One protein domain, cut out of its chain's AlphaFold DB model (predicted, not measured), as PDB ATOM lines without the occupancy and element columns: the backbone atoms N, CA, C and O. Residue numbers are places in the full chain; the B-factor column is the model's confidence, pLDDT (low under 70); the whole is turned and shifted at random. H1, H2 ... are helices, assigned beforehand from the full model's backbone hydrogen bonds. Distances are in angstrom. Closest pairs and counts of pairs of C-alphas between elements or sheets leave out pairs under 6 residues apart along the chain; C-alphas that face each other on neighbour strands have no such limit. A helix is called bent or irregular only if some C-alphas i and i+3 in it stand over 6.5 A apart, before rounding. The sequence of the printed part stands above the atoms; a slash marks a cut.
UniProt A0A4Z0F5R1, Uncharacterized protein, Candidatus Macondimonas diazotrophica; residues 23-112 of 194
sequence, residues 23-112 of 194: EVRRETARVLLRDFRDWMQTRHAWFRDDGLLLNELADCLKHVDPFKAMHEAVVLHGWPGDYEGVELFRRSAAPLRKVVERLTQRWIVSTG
ATOM      1  N   GLU A  23      29.454 -35.923 -22.509       90.62
ATOM      2  CA  GLU A  23      30.101 -35.474 -23.744       90.62
ATOM      3  C   GLU A  23      29.175 -34.562 -24.555       90.62
ATOM      4  O   GLU A  23      29.579 -33.477 -24.966       90.62
ATOM      5  N   VAL A  24      27.901 -34.937 -24.710       91.19
ATOM      6  CA  VAL A  24      26.903 -34.102 -25.391       91.19
ATOM      7  C   VAL A  24      26.739 -32.760 -24.675       91.19
ATOM      8  O   VAL A  24      26.730 -31.706 -25.320       91.19
ATOM      9  N   ARG A  25      26.637 -32.776 -23.342       93.94
ATOM     10  CA  ARG A  25      26.471 -31.555 -22.545       93.94
ATOM     11  C   ARG A  25      27.703 -30.655 -22.603       93.94
ATOM     12  O   ARG A  25      27.549 -29.453 -22.800       93.94
ATOM     13  N   ARG A  26      28.914 -31.212 -22.523       94.75
ATOM     14  CA  ARG A  26      30.173 -30.457 -22.657       94.75
ATOM     15  C   ARG A  26      30.337 -29.841 -24.038       94.75
ATOM     16  O   ARG A  26      30.712 -28.675 -24.149       94.75
ATOM     17  N   GLU A  27      30.003 -30.575 -25.090       94.75
ATOM     18  CA  GLU A  27      30.117 -30.071 -26.458       94.75
ATOM     19  C   GLU A  27      29.098 -28.961 -26.711       94.75
ATOM     20  O   GLU A  27      29.401 -27.992 -27.404       94.75
ATOM     21  N   THR A  28      27.913 -29.078 -26.111       94.75
ATOM     22  CA  THR A  28      26.886 -28.030 -26.130       94.75
ATOM     23  C   THR A  28      27.341 -26.802 -25.343       94.75
ATOM     24  O   THR A  28      27.243 -25.687 -25.852       94.75
ATOM     25  N   ALA A  29      27.916 -26.993 -24.153       95.31
ATOM     26  CA  ALA A  29      28.478 -25.917 -23.344       95.31
ATOM     27  C   ALA A  29      29.570 -25.148 -24.104       95.31
ATOM     28  O   ALA A  29      29.551 -23.925 -24.105       95.31
ATOM     29  N   ARG A  30      30.456 -25.830 -24.849       95.81
ATOM     30  CA  ARG A  30      31.469 -25.170 -25.701       95.81
ATOM     31  C   ARG A  30      30.866 -24.249 -26.760       95.81
ATOM     32  O   ARG A  30      31.435 -23.201 -27.037       95.81
ATOM     33  N   VAL A  31      29.736 -24.632 -27.357       95.69
ATOM     34  CA  VAL A  31      29.035 -23.805 -28.358       95.69
ATOM     35  C   VAL A  31      28.451 -22.546 -27.716       95.69
ATOM     36  O   VAL A  31      28.469 -21.483 -28.326       95.69
ATOM     37  N   LEU A  32      27.952 -22.671 -26.487       94.06
ATOM     38  CA  LEU A  32      27.274 -21.608 -25.741       94.06
ATOM     39  C   LEU A  32      28.223 -20.748 -24.892       94.06
ATOM     40  O   LEU A  32      27.816 -19.707 -24.384       94.06
ATOM     41  N   LEU A  33      29.475 -21.183 -24.729       94.31
ATOM     42  CA  LEU A  33      30.416 -20.649 -23.746       94.31
ATOM     43  C   LEU A  33      30.605 -19.141 -23.875       94.31
ATOM     44  O   LEU A  33      30.626 -18.440 -22.872       94.31
ATOM     45  N   ARG A  34      30.709 -18.642 -25.110       93.88
ATOM     46  CA  ARG A  34      30.865 -17.210 -25.365       93.88
ATOM     47  C   ARG A  34      29.683 -16.409 -24.820       93.88
ATOM     48  O   ARG A  34      29.910 -15.450 -24.095       93.88
ATOM     49  N   ASP A  35      28.459 -16.809 -25.140       94.75
ATOM     50  CA  ASP A  35      27.259 -16.063 -24.750       94.75
ATOM     51  C   ASP A  35      27.088 -16.059 -23.226       94.75
ATOM     52  O   ASP A  35      26.800 -15.021 -22.634       94.75
ATOM     53  N   PHE A  36      27.335 -17.203 -22.576       94.25
ATOM     54  CA  PHE A  36      27.305 -17.300 -21.115       94.25
ATOM     55  C   PHE A  36      28.432 -16.512 -20.453       94.25
ATOM     56  O   PHE A  36      28.205 -15.892 -19.419       94.25
ATOM     57  N   ARG A  37      29.631 -16.493 -21.038       93.56
ATOM     58  CA  ARG A  37      30.747 -15.694 -20.526       93.56
ATOM     59  C   ARG A  37      30.437 -14.208 -20.617       93.56
ATOM     60  O   ARG A  37      30.612 -13.496 -19.633       93.56
ATOM     61  N   ASP A  38      29.963 -13.757 -21.774       93.06
ATOM     62  CA  ASP A  38      29.624 -12.356 -22.008       93.06
ATOM     63  C   ASP A  38      28.497 -11.927 -21.039       93.06
ATOM     64  O   ASP A  38      28.584 -10.869 -20.419       93.06
ATOM     65  N   TRP A  39      27.499 -12.788 -20.804       94.06
ATOM     66  CA  TRP A  39      26.450 -12.574 -19.797       94.06
ATOM     67  C   TRP A  39      26.965 -12.580 -18.348       94.06
ATOM     68  O   TRP A  39      26.572 -11.717 -17.564       94.06
ATOM     69  N   MET A  40      27.862 -13.497 -17.976       92.69
ATOM     70  CA  MET A  40      28.458 -13.538 -16.634       92.69
ATOM     71  C   MET A  40      29.291 -12.287 -16.358       92.69
ATOM     72  O   MET A  40      29.201 -11.719 -15.273       92.69
ATOM     73  N   GLN A  41      30.062 -11.812 -17.336       91.50
ATOM     74  CA  GLN A  41      30.945 -10.657 -17.169       91.50
ATOM     75  C   GLN A  41      30.197  -9.340 -16.939       91.50
ATOM     76  O   GLN A  41      30.729  -8.461 -16.262       91.50
ATOM     77  N   THR A  42      28.961  -9.194 -17.430       90.69
ATOM     78  CA  THR A  42      28.152  -7.995 -17.145       90.69
ATOM     79  C   THR A  42      27.647  -7.939 -15.702       90.69
ATOM     80  O   THR A  42      27.286  -6.864 -15.226       90.69
ATOM     81  N   ARG A  43      27.643  -9.069 -14.986       90.31
ATOM     82  CA  ARG A  43      27.118  -9.201 -13.610       90.31
ATOM     83  C   ARG A  43      28.214  -9.433 -12.580       90.31
ATOM     84  O   ARG A  43      28.185  -8.897 -11.475       90.31
ATOM     85  N   HIS A  44      29.214 -10.201 -12.974       84.81
ATOM     86  CA  HIS A  44      30.408 -10.508 -12.220       84.81
ATOM     87  C   HIS A  44      31.617 -10.180 -13.091       84.81
ATOM     88  O   HIS A  44      32.217 -11.052 -13.709       84.81
ATOM     89  N   ALA A  45      32.011  -8.905 -13.112       74.38
ATOM     90  CA  ALA A  45      33.166  -8.430 -13.884       74.38
ATOM     91  C   ALA A  45      34.494  -9.139 -13.522       74.38
ATOM     92  O   ALA A  45      35.461  -9.102 -14.286       74.38
ATOM     93  N   TRP A  46      34.546  -9.785 -12.352       74.25
ATOM     94  CA  TRP A  46      35.673 -10.591 -11.884       74.25
ATOM     95  C   TRP A  46      35.694 -12.016 -12.457       74.25
ATOM     96  O   TRP A  46      36.721 -12.686 -12.373       74.25
ATOM     97  N   PHE A  47      34.601 -12.486 -13.060       76.38
ATOM     98  CA  PHE A  47      34.500 -13.841 -13.583       76.38
ATOM     99  C   PHE A  47      35.239 -13.971 -14.927       76.38
ATOM    100  O   PHE A  47      34.895 -13.313 -15.914       76.38
ATOM    101  N   ARG A  48      36.288 -14.804 -14.968       72.81
ATOM    102  CA  ARG A  48      37.166 -14.976 -16.145       72.81
ATOM    103  C   ARG A  48      37.581 -16.423 -16.432       72.81
ATOM    104  O   ARG A  48      38.402 -16.641 -17.319       72.81
ATOM    105  N   ASP A  49      37.061 -17.393 -15.685       85.00
ATOM    106  CA  ASP A  49      37.449 -18.795 -15.844       85.00
ATOM    107  C   ASP A  49      36.496 -19.529 -16.799       85.00
ATOM    108  O   ASP A  49      35.455 -20.059 -16.405       85.00
ATOM    109  N   ASP A  50      36.879 -19.562 -18.076       86.31
ATOM    110  CA  ASP A  50      36.146 -20.263 -19.135       86.31
ATOM    111  C   ASP A  50      36.101 -21.789 -18.903       86.31
ATOM    112  O   ASP A  50      35.164 -22.455 -19.347       86.31
ATOM    113  N   GLY A  51      37.088 -22.362 -18.202       87.00
ATOM    114  CA  GLY A  51      37.146 -23.793 -17.903       87.00
ATOM    115  C   GLY A  51      36.158 -24.198 -16.811       87.00
ATOM    116  O   GLY A  51      35.457 -25.207 -16.952       87.00
ATOM    117  N   LEU A  52      36.068 -23.397 -15.748       89.50
ATOM    118  CA  LEU A  52      35.062 -23.557 -14.701       89.50
ATOM    119  C   LEU A  52      33.656 -23.360 -15.278       89.50
ATOM    120  O   LEU A  52      32.822 -24.259 -15.162       89.50
ATOM    121  N   LEU A  53      33.440 -22.261 -16.009       91.94
ATOM    122  CA  LEU A  53      32.159 -21.941 -16.645       91.94
ATOM    123  C   LEU A  53      31.659 -23.066 -17.548       91.94
ATOM    124  O   LEU A  53      30.482 -23.408 -17.526       91.94
ATOM    125  N   LEU A  54      32.553 -23.663 -18.340       94.12
ATOM    126  CA  LEU A  54      32.209 -24.769 -19.227       94.12
ATOM    127  C   LEU A  54      31.707 -25.992 -18.456       94.12
ATOM    128  O   LEU A  54      30.744 -26.627 -18.891       94.12
ATOM    129  N   ASN A  55      32.358 -26.352 -17.347       93.44
ATOM    130  CA  ASN A  55      31.968 -27.520 -16.556       93.44
ATOM    131  C   ASN A  55      30.645 -27.288 -15.821       93.44
ATOM    132  O   ASN A  55      29.781 -28.162 -15.859       93.44
ATOM    133  N   GLU A  56      30.471 -26.116 -15.217       94.44
ATOM    134  CA  GLU A  56      29.233 -25.717 -14.537       94.44
ATOM    135  C   GLU A  56      28.061 -25.633 -15.525       94.44
ATOM    136  O   GLU A  56      27.003 -26.222 -15.304       94.44
ATOM    137  N   LEU A  57      28.276 -25.017 -16.695       94.75
ATOM    138  CA  LEU A  57      27.281 -24.976 -17.766       94.75
ATOM    139  C   LEU A  57      26.892 -26.384 -18.231       94.75
ATOM    140  O   LEU A  57      25.709 -26.673 -18.414       94.75
ATOM    141  N   ALA A  58      27.867 -27.277 -18.416       95.12
ATOM    142  CA  ALA A  58      27.593 -28.657 -18.801       95.12
ATOM    143  C   ALA A  58      26.775 -29.404 -17.736       95.12
ATOM    144  O   ALA A  58      25.945 -30.243 -18.101       95.12
ATOM    145  N   ASP A  59      26.965 -29.115 -16.445       94.88
ATOM    146  CA  ASP A  59      26.152 -29.728 -15.398       94.88
ATOM    147  C   ASP A  59      24.693 -29.264 -15.478       94.88
ATOM    148  O   ASP A  59      23.796 -30.095 -15.648       94.88
ATOM    149  N   CYS A  60      24.467 -27.949 -15.537       95.31
ATOM    150  CA  CYS A  60      23.134 -27.347 -15.634       95.31
ATOM    151  C   CYS A  60      22.341 -27.807 -16.872       95.31
ATOM    152  O   CYS A  60      21.118 -27.964 -16.816       95.31
ATOM    153  N   LEU A  61      23.022 -28.089 -17.993       94.50
ATOM    154  CA  LEU A  61      22.407 -28.570 -19.241       94.50
ATOM    155  C   LEU A  61      21.782 -29.976 -19.148       94.50
ATOM    156  O   LEU A  61      21.185 -30.442 -20.121       94.50
ATOM    157  N   LYS A  62      21.869 -30.672 -18.003       91.19
ATOM    158  CA  LYS A  62      21.094 -31.907 -17.772       91.19
ATOM    159  C   LYS A  62      19.586 -31.652 -17.675       91.19
ATOM    160  O   LYS A  62      18.790 -32.573 -17.877       91.19
ATOM    161  N   HIS A  63      19.183 -30.412 -17.395       89.00
ATOM    162  CA  HIS A  63      17.782 -30.023 -17.285       89.00
ATOM    163  C   HIS A  63      17.211 -29.558 -18.618       89.00
ATOM    164  O   HIS A  63      17.761 -28.703 -19.301       89.00
ATOM    165  N   VAL A  64      16.042 -30.097 -18.959       82.50
ATOM    166  CA  VAL A  64      15.268 -29.674 -20.141       82.50
ATOM    167  C   VAL A  64      14.585 -28.333 -19.907       82.50
ATOM    168  O   VAL A  64      14.390 -27.553 -20.833       82.50
ATOM    169  N   ASP A  65      14.165 -28.109 -18.666       91.25
ATOM    170  CA  ASP A  65      13.471 -26.903 -18.255       91.25
ATOM    171  C   ASP A  65      14.510 -25.805 -17.974       91.25
ATOM    172  O   ASP A  65      15.328 -25.977 -17.062       91.25
ATOM    173  N   PRO A  66      14.492 -24.684 -18.719       94.12
ATOM    174  CA  PRO A  66      15.470 -23.619 -18.547       94.12
ATOM    175  C   PRO A  66      15.378 -22.948 -17.171       94.12
ATOM    176  O   PRO A  66      16.394 -22.482 -16.666       94.12
ATOM    177  N   PHE A  67      14.206 -22.940 -16.523       95.06
ATOM    178  CA  PHE A  67      14.083 -22.425 -15.159       95.06
ATOM    179  C   PHE A  67      14.748 -23.354 -14.147       95.06
ATOM    180  O   PHE A  67      15.371 -22.872 -13.207       95.06
ATOM    181  N   LYS A  68      14.667 -24.676 -14.346       95.75
ATOM    182  CA  LYS A  68      15.375 -25.641 -13.487       95.75
ATOM    183  C   LYS A  68      16.882 -25.584 -13.694       95.75
ATOM    184  O   LYS A  68      17.609 -25.582 -12.709       95.75
ATOM    185  N   ALA A  69      17.333 -25.491 -14.947       95.69
ATOM    186  CA  ALA A  69      18.749 -25.298 -15.265       95.69
ATOM    187  C   ALA A  69      19.296 -24.031 -14.590       95.69
ATOM    188  O   ALA A  69      20.334 -24.071 -13.937       95.69
ATOM    189  N   MET A  70      18.545 -22.930 -14.679       96.75
ATOM    190  CA  MET A  70      18.916 -21.669 -14.048       96.75
ATOM    191  C   MET A  70      18.895 -21.747 -12.521       96.75
ATOM    192  O   MET A  70      19.816 -21.272 -11.866       96.75
ATOM    193  N   HIS A  71      17.860 -22.354 -11.940       96.31
ATOM    194  CA  HIS A  71      17.771 -22.551 -10.497       96.31
ATOM    195  C   HIS A  71      18.965 -23.351  -9.972       96.31
ATOM    196  O   HIS A  71      19.556 -22.969  -8.966       96.31
ATOM    197  N   GLU A  72      19.361 -24.415 -10.672       95.62
ATOM    198  CA  GLU A  72      20.549 -25.180 -10.313       95.62
ATOM    199  C   GLU A  72      21.829 -24.341 -10.411       95.62
ATOM    200  O   GLU A  72      22.626 -24.358  -9.477       95.62
ATOM    201  N   ALA A  73      21.987 -23.537 -11.468       94.56
ATOM    202  CA  ALA A  73      23.127 -22.633 -11.616       94.56
ATOM    203  C   ALA A  73      23.251 -21.637 -10.449       94.56
ATOM    204  O   ALA A  73      24.340 -21.401  -9.928       94.56
ATOM    205  N   VAL A  74      22.125 -21.081  -9.993       95.19
ATOM    206  CA  VAL A  74      22.091 -20.177  -8.832       95.19
ATOM    207  C   VAL A  74      22.461 -20.923  -7.551       95.19
ATOM    208  O   VAL A  74      23.297 -20.458  -6.784       95.19
ATOM    209  N   VAL A  75      21.834 -22.075  -7.306       95.88
ATOM    210  CA  VAL A  75      21.953 -22.794  -6.029       95.88
ATOM    211  C   VAL A  75      23.311 -23.475  -5.870       95.88
ATOM    212  O   VAL A  75      23.877 -23.438  -4.782       95.88
ATOM    213  N   LEU A  76      23.833 -24.103  -6.927       94.31
ATOM    214  CA  LEU A  76      25.067 -24.891  -6.863       94.31
ATOM    215  C   LEU A  76      26.317 -24.089  -7.218       94.31
ATOM    216  O   LEU A  76      27.387 -24.377  -6.685       94.31
ATOM    217  N   HIS A  77      26.192 -23.096  -8.099       91.62
ATOM    218  CA  HIS A  77      27.339 -22.357  -8.636       91.62
ATOM    219  C   HIS A  77      27.324 -20.868  -8.269       91.62
ATOM    220  O   HIS A  77      28.255 -20.140  -8.599       91.62
ATOM    221  N   GLY A  78      26.287 -20.394  -7.568       90.44
ATOM    222  CA  GLY A  78      26.185 -18.995  -7.149       90.44
ATOM    223  C   GLY A  78      26.017 -18.022  -8.316       90.44
ATOM    224  O   GLY A  78      26.377 -16.854  -8.187       90.44
ATOM    225  N   TRP A  79      25.511 -18.488  -9.462       92.75
ATOM    226  CA  TRP A  79      25.322 -17.634 -10.633       92.75
ATOM    227  C   TRP A  79      24.225 -16.580 -10.398       92.75
ATOM    228  O   TRP A  79      23.304 -16.805  -9.607       92.75
ATOM    229  N   PRO A  80      24.258 -15.443 -11.116       91.69
ATOM    230  CA  PRO A  80      23.194 -14.443 -11.067       91.69
ATOM    231  C   PRO A  80      21.857 -15.024 -11.529       91.69
ATOM    232  O   PRO A  80      21.743 -15.451 -12.670       91.69
ATOM    233  N   GLY A  81      20.830 -15.018 -10.679       91.88
ATOM    234  CA  GLY A  81      19.501 -15.542 -11.012       91.88
ATOM    235  C   GLY A  81      18.595 -14.519 -11.691       91.88
ATOM    236  O   GLY A  81      17.844 -13.836 -11.001       91.88
ATOM    237  N   ASP A  82      18.613 -14.429 -13.024       94.19
ATOM    238  CA  ASP A  82      17.728 -13.519 -13.762       94.19
ATOM    239  C   ASP A  82      17.156 -14.079 -15.071       94.19
ATOM    240  O   ASP A  82      17.469 -15.185 -15.517       94.19
ATOM    241  N   TYR A  83      16.258 -13.295 -15.677       95.19
ATOM    242  CA  TYR A  83      15.539 -13.678 -16.888       95.19
ATOM    243  C   TYR A  83      16.457 -13.863 -18.106       95.19
ATOM    244  O   TYR A  83      16.180 -14.726 -18.938       95.19
ATOM    245  N   GLU A  84      17.549 -13.100 -18.217       95.62
ATOM    246  CA  GLU A  84      18.495 -13.262 -19.327       95.62
ATOM    247  C   GLU A  84      19.222 -14.607 -19.235       95.62
ATOM    248  O   GLU A  84      19.342 -15.295 -20.249       95.62
ATOM    249  N   GLY A  85      19.618 -15.031 -18.031       94.62
ATOM    250  CA  GLY A  85      20.188 -16.362 -17.807       94.62
ATOM    251  C   GLY A  85      19.215 -17.485 -18.191       94.62
ATOM    252  O   GLY A  85      19.581 -18.417 -18.911       94.62
ATOM    253  N   VAL A  86      17.935 -17.360 -17.810       97.06
ATOM    254  CA  VAL A  86      16.879 -18.308 -18.227       97.06
ATOM    255  C   VAL A  86      16.735 -18.348 -19.752       97.06
ATOM    256  O   VAL A  86      16.576 -19.420 -20.340       97.06
ATOM    257  N   GLU A  87      16.786 -17.195 -20.415       97.00
ATOM    258  CA  GLU A  87      16.684 -17.102 -21.872       97.00
ATOM    259  C   GLU A  87      17.902 -17.723 -22.581       97.00
ATOM    260  O   GLU A  87      17.735 -18.410 -23.590       97.00
ATOM    261  N   LEU A  88      19.111 -17.587 -22.029       95.88
ATOM    262  CA  LEU A  88      20.292 -18.298 -22.531       95.88
ATOM    263  C   LEU A  88      20.132 -19.820 -22.423       95.88
ATOM    264  O   LEU A  88      20.390 -20.539 -23.394       95.88
ATOM    265  N   PHE A  89      19.616 -20.325 -21.299       96.75
ATOM    266  CA  PHE A  89      19.283 -21.746 -21.177       96.75
ATOM    267  C   PHE A  89      18.187 -22.173 -22.156       96.75
ATOM    268  O   PHE A  89      18.287 -23.247 -22.747       96.75
ATOM    269  N   ARG A  90      17.173 -21.340 -22.417       95.38
ATOM    270  CA  ARG A  90      16.130 -21.639 -23.415       95.38
ATOM    271  C   ARG A  90      16.721 -21.805 -24.819       95.38
ATOM    272  O   ARG A  90      16.325 -22.712 -25.554       95.38
ATOM    273  N   ARG A  91      17.711 -20.985 -25.177       93.56
ATOM    274  CA  ARG A  91      18.414 -21.049 -26.473       93.56
ATOM    275  C   ARG A  91      19.299 -22.286 -26.627       93.56
ATOM    276  O   ARG A  91      19.580 -22.678 -27.758       93.56
ATOM    277  N   SER A  92      19.680 -22.946 -25.529       93.19
ATOM    278  CA  SER A  92      20.514 -24.157 -25.555       93.19
ATOM    279  C   SER A  92      19.867 -25.356 -26.262       93.19
ATOM    280  O   SER A  92      20.582 -26.233 -26.750       93.19
ATOM    281  N   ALA A  93      18.534 -25.380 -26.395       89.69
ATOM    282  CA  ALA A  93      17.807 -26.504 -26.982       89.69
ATOM    283  C   ALA A  93      18.244 -26.817 -28.427       89.69
ATOM    284  O   ALA A  93      18.386 -27.985 -28.801       89.69
ATOM    285  N   ALA A  94      18.490 -25.786 -29.243       90.19
ATOM    286  CA  ALA A  94      18.898 -25.964 -30.635       90.19
ATOM    287  C   ALA A  94      20.357 -26.460 -30.776       90.19
ATOM    288  O   ALA A  94      20.572 -27.444 -31.491       90.19
ATOM    289  N   PRO A  95      21.361 -25.863 -30.099       92.50
ATOM    290  CA  PRO A  95      22.714 -26.417 -30.026       92.50
ATOM    291  C   PRO A  95      22.763 -27.849 -29.491       92.50
ATOM    292  O   PRO A  95      23.417 -28.690 -30.106       92.50
ATOM    293  N   LEU A  96      22.020 -28.150 -28.419       90.69
ATOM    294  CA  LEU A  96      21.966 -29.487 -27.826       90.69
ATOM    295  C   LEU A  96      21.511 -30.531 -28.848       90.69
ATOM    296  O   LEU A  96      22.166 -31.555 -29.035       90.69
ATOM    297  N   ARG A  97      20.428 -30.238 -29.579       88.56
ATOM    298  CA  ARG A  97      19.930 -31.099 -30.657       88.56
ATOM    299  C   ARG A  97      20.994 -31.345 -31.731       88.56
ATOM    300  O   ARG A  97      21.245 -32.496 -32.079       88.56
ATOM    301  N   LYS A  98      21.655 -30.290 -32.219       90.25
ATOM    302  CA  LYS A  98      22.707 -30.408 -33.246       90.25
ATOM    303  C   LYS A  98      23.897 -31.243 -32.769       90.25
ATOM    304  O   LYS A  98      24.459 -32.016 -33.544       90.25
ATOM    305  N   VAL A  99      24.297 -31.096 -31.505       92.06
ATOM    306  CA  VAL A  99      25.395 -31.878 -30.919       92.06
ATOM    307  C   VAL A  99      25.020 -33.356 -30.816       92.06
ATOM    308  O   VAL A  99      25.818 -34.194 -31.235       92.06
ATOM    309  N   VAL A 100      23.809 -33.676 -30.341       89.12
ATOM    310  CA  VAL A 100      23.293 -35.058 -30.301       89.12
ATOM    311  C   VAL A 100      23.269 -35.672 -31.697       89.12
ATOM    312  O   VAL A 100      23.771 -36.779 -31.879       89.12
ATOM    313  N   GLU A 101      22.732 -34.960 -32.691       87.56
ATOM    314  CA  GLU A 101      22.675 -35.426 -34.084       87.56
ATOM    315  C   GLU A 101      24.081 -35.727 -34.625       87.56
ATOM    316  O   GLU A 101      24.324 -36.807 -35.165       87.56
ATOM    317  N   ARG A 102      25.038 -34.820 -34.409       90.88
ATOM    318  CA  ARG A 102      26.430 -34.992 -34.847       90.88
ATOM    319  C   ARG A 102      27.122 -36.175 -34.165       90.88
ATOM    320  O   ARG A 102      27.803 -36.948 -34.837       90.88
ATOM    321  N   LEU A 103      26.995 -36.308 -32.844       88.75
ATOM    322  CA  LEU A 103      27.619 -37.409 -32.102       88.75
ATOM    323  C   LEU A 103      26.962 -38.749 -32.446       88.75
ATOM    324  O   LEU A 103      27.665 -39.733 -32.655       88.75
ATOM    325  N   THR A 104      25.644 -38.762 -32.644       85.38
ATOM    326  CA  THR A 104      24.923 -39.926 -33.172       85.38
ATOM    327  C   THR A 104      25.453 -40.330 -34.547       85.38
ATOM    328  O   THR A 104      25.724 -41.504 -34.765       85.38
ATOM    329  N   GLN A 105      25.643 -39.390 -35.478       85.06
ATOM    330  CA  GLN A 105      26.194 -39.700 -36.803       85.06
ATOM    331  C   GLN A 105      27.594 -40.317 -36.713       85.06
ATOM    332  O   GLN A 105      27.865 -41.310 -37.385       85.06
ATOM    333  N   ARG A 106      28.469 -39.770 -35.859       85.88
ATOM    334  CA  ARG A 106      29.806 -40.338 -35.617       85.88
ATOM    335  C   ARG A 106      29.724 -41.754 -35.058       85.88
ATOM    336  O   ARG A 106      30.416 -42.631 -35.561       85.88
ATOM    337  N   TRP A 107      28.844 -41.973 -34.086       85.50
ATOM    338  CA  TRP A 107      28.592 -43.289 -33.509       85.50
ATOM    339  C   TRP A 107      28.069 -44.287 -34.555       85.50
ATOM    340  O   TRP A 107      28.553 -45.414 -34.624       85.50
ATOM    341  N   ILE A 108      27.145 -43.884 -35.436       83.12
ATOM    342  CA  ILE A 108      26.659 -44.738 -36.537       83.12
ATOM    343  C   ILE A 108      27.817 -45.128 -37.464       83.12
ATOM    344  O   ILE A 108      27.927 -46.286 -37.856       83.12
ATOM    345  N   VAL A 109      28.687 -44.175 -37.815       83.25
ATOM    346  CA  VAL A 109      29.846 -44.426 -38.686       83.25
ATOM    347  C   VAL A 109      30.852 -45.368 -38.021       83.25
ATOM    348  O   VAL A 109      31.367 -46.257 -38.693       83.25
ATOM    349  N   SER A 110      31.119 -45.213 -36.721       80.38
ATOM    350  CA  SER A 110      32.098 -46.045 -36.012       80.38
ATOM    351  C   SER A 110      31.593 -47.455 -35.709       80.38
ATOM    352  O   SER A 110      32.384 -48.389 -35.657       80.38
ATOM    353  N   THR A 111      30.287 -47.618 -35.486       78.06
ATOM    354  CA  THR A 111      29.693 -48.895 -35.057       78.06
ATOM    355  C   THR A 111      29.015 -49.661 -36.191       78.06
ATOM    356  O   THR A 111      28.791 -50.863 -36.076       78.06
ATOM    357  N   GLY A 112      28.636 -48.977 -37.276       76.94
ATOM    358  CA  GLY A 112      27.767 -49.519 -38.322       76.94
ATOM    359  C   GLY A 112      26.319 -49.750 -37.867       76.94
ATOM    360  O   GLY A 112      25.511 -50.290 -38.627       76.94
TER     361      GLY A 112
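AT A GLANCE: This is residues 23 to 112 of the 194 residues of an uncharacterized protein of Candidatus Macondimonas diazotrophica (UniProt A0A4Z0F5R1). A small body of four helices, with the sharply bent H1 along one side, is extended by a fifth helix, H5, which runs out from it as an arm whose end, residues 105 to 112, sticks out. In the body the contacts go round in a ring: H2 crosses the first arm of H1, H3 crosses H2, H4 crosses H3, and H4 runs side by side with the second arm of H1. The printed part has 90 residues with five named helices, in the order H1, H2, H3, H4, H5, and no named strand; its class is all helix. It is compact, with a radius of gyration of the C-alphas of 13.8 A, and elongated, spanning 47 by 25 by 19 A.

HOW THE PARTS SIT: H1, residues 23 to 43, is the hub, touching 3 other helices. By its hydrogen bonds it was assigned as one helix, but it is bent: C-alphas 31 and 34 are 7.5 A apart. Its arms H1a, residues 23 to 31, and H1b, residues 34 to 43, stand at a steep tilt of 66 degrees. H1a touches H2, residues 50 to 60, at a steep tilt of 54 degrees, opposite ways; the closest C-alphas, of Arg 25 and Ala 58, are 4.9 A apart. H1a also touches H5, residues 93 to 111, at a steep tilt of 48 degrees, opposite ways, with residues 95 to 103 of H5 alone; the closest C-alphas are those of Thr 28 and Leu 96, 5.4 A apart. H1b touches H4, residues 83 to 91, at a shallow tilt of 6 degrees, opposite ways; the closest C-alphas, of Phe 36 and Leu 88, are 7.2 A apart. H3, residues 66 to 77, touches H2 at a steep tilt of 54 degrees, with the closest C-alphas, of Cys 60 and Ala 69, 4.9 A apart. H3 touches H4 at a steep tilt of 63 degrees, with its residues 66 to 70 alone; the closest C-alphas, of Pro 66 and Phe 89, are 5.0 A apart. H4 and H5 meet only through their link, while H2 and H4, for instance, are apart. Every O i to N i+4 pair is within hydrogen-bond range in H1a, H2, H3, H4 and H5, and 5 of 6 are in H1b.

IN THESE COORDINATES: H1a begins at C-alpha 23, at (30.101, -35.474, -23.744), and measures 12.6 A; H1b measures 14.7 A and ends at C-alpha 43, at (27.118, -9.201, -13.610). H2 measures 15.2 A, H3 15.5 A and H4 12.4 A from first to last C-alpha. H5 measures 26.6 A and ends at C-alpha 111, at (29.693, -48.895, -35.057).

THE WHOLE: The C-alphas of Ala 45 and Gly 112, the two farthest apart, are 48.1 A apart. Without residues 105 to 112, which stand free, the body spans 37 by 23 by 18 A. The printed part has no cut and no long link. The mean pLDDT of the printed part is 91.0, and no printed residue is under 70.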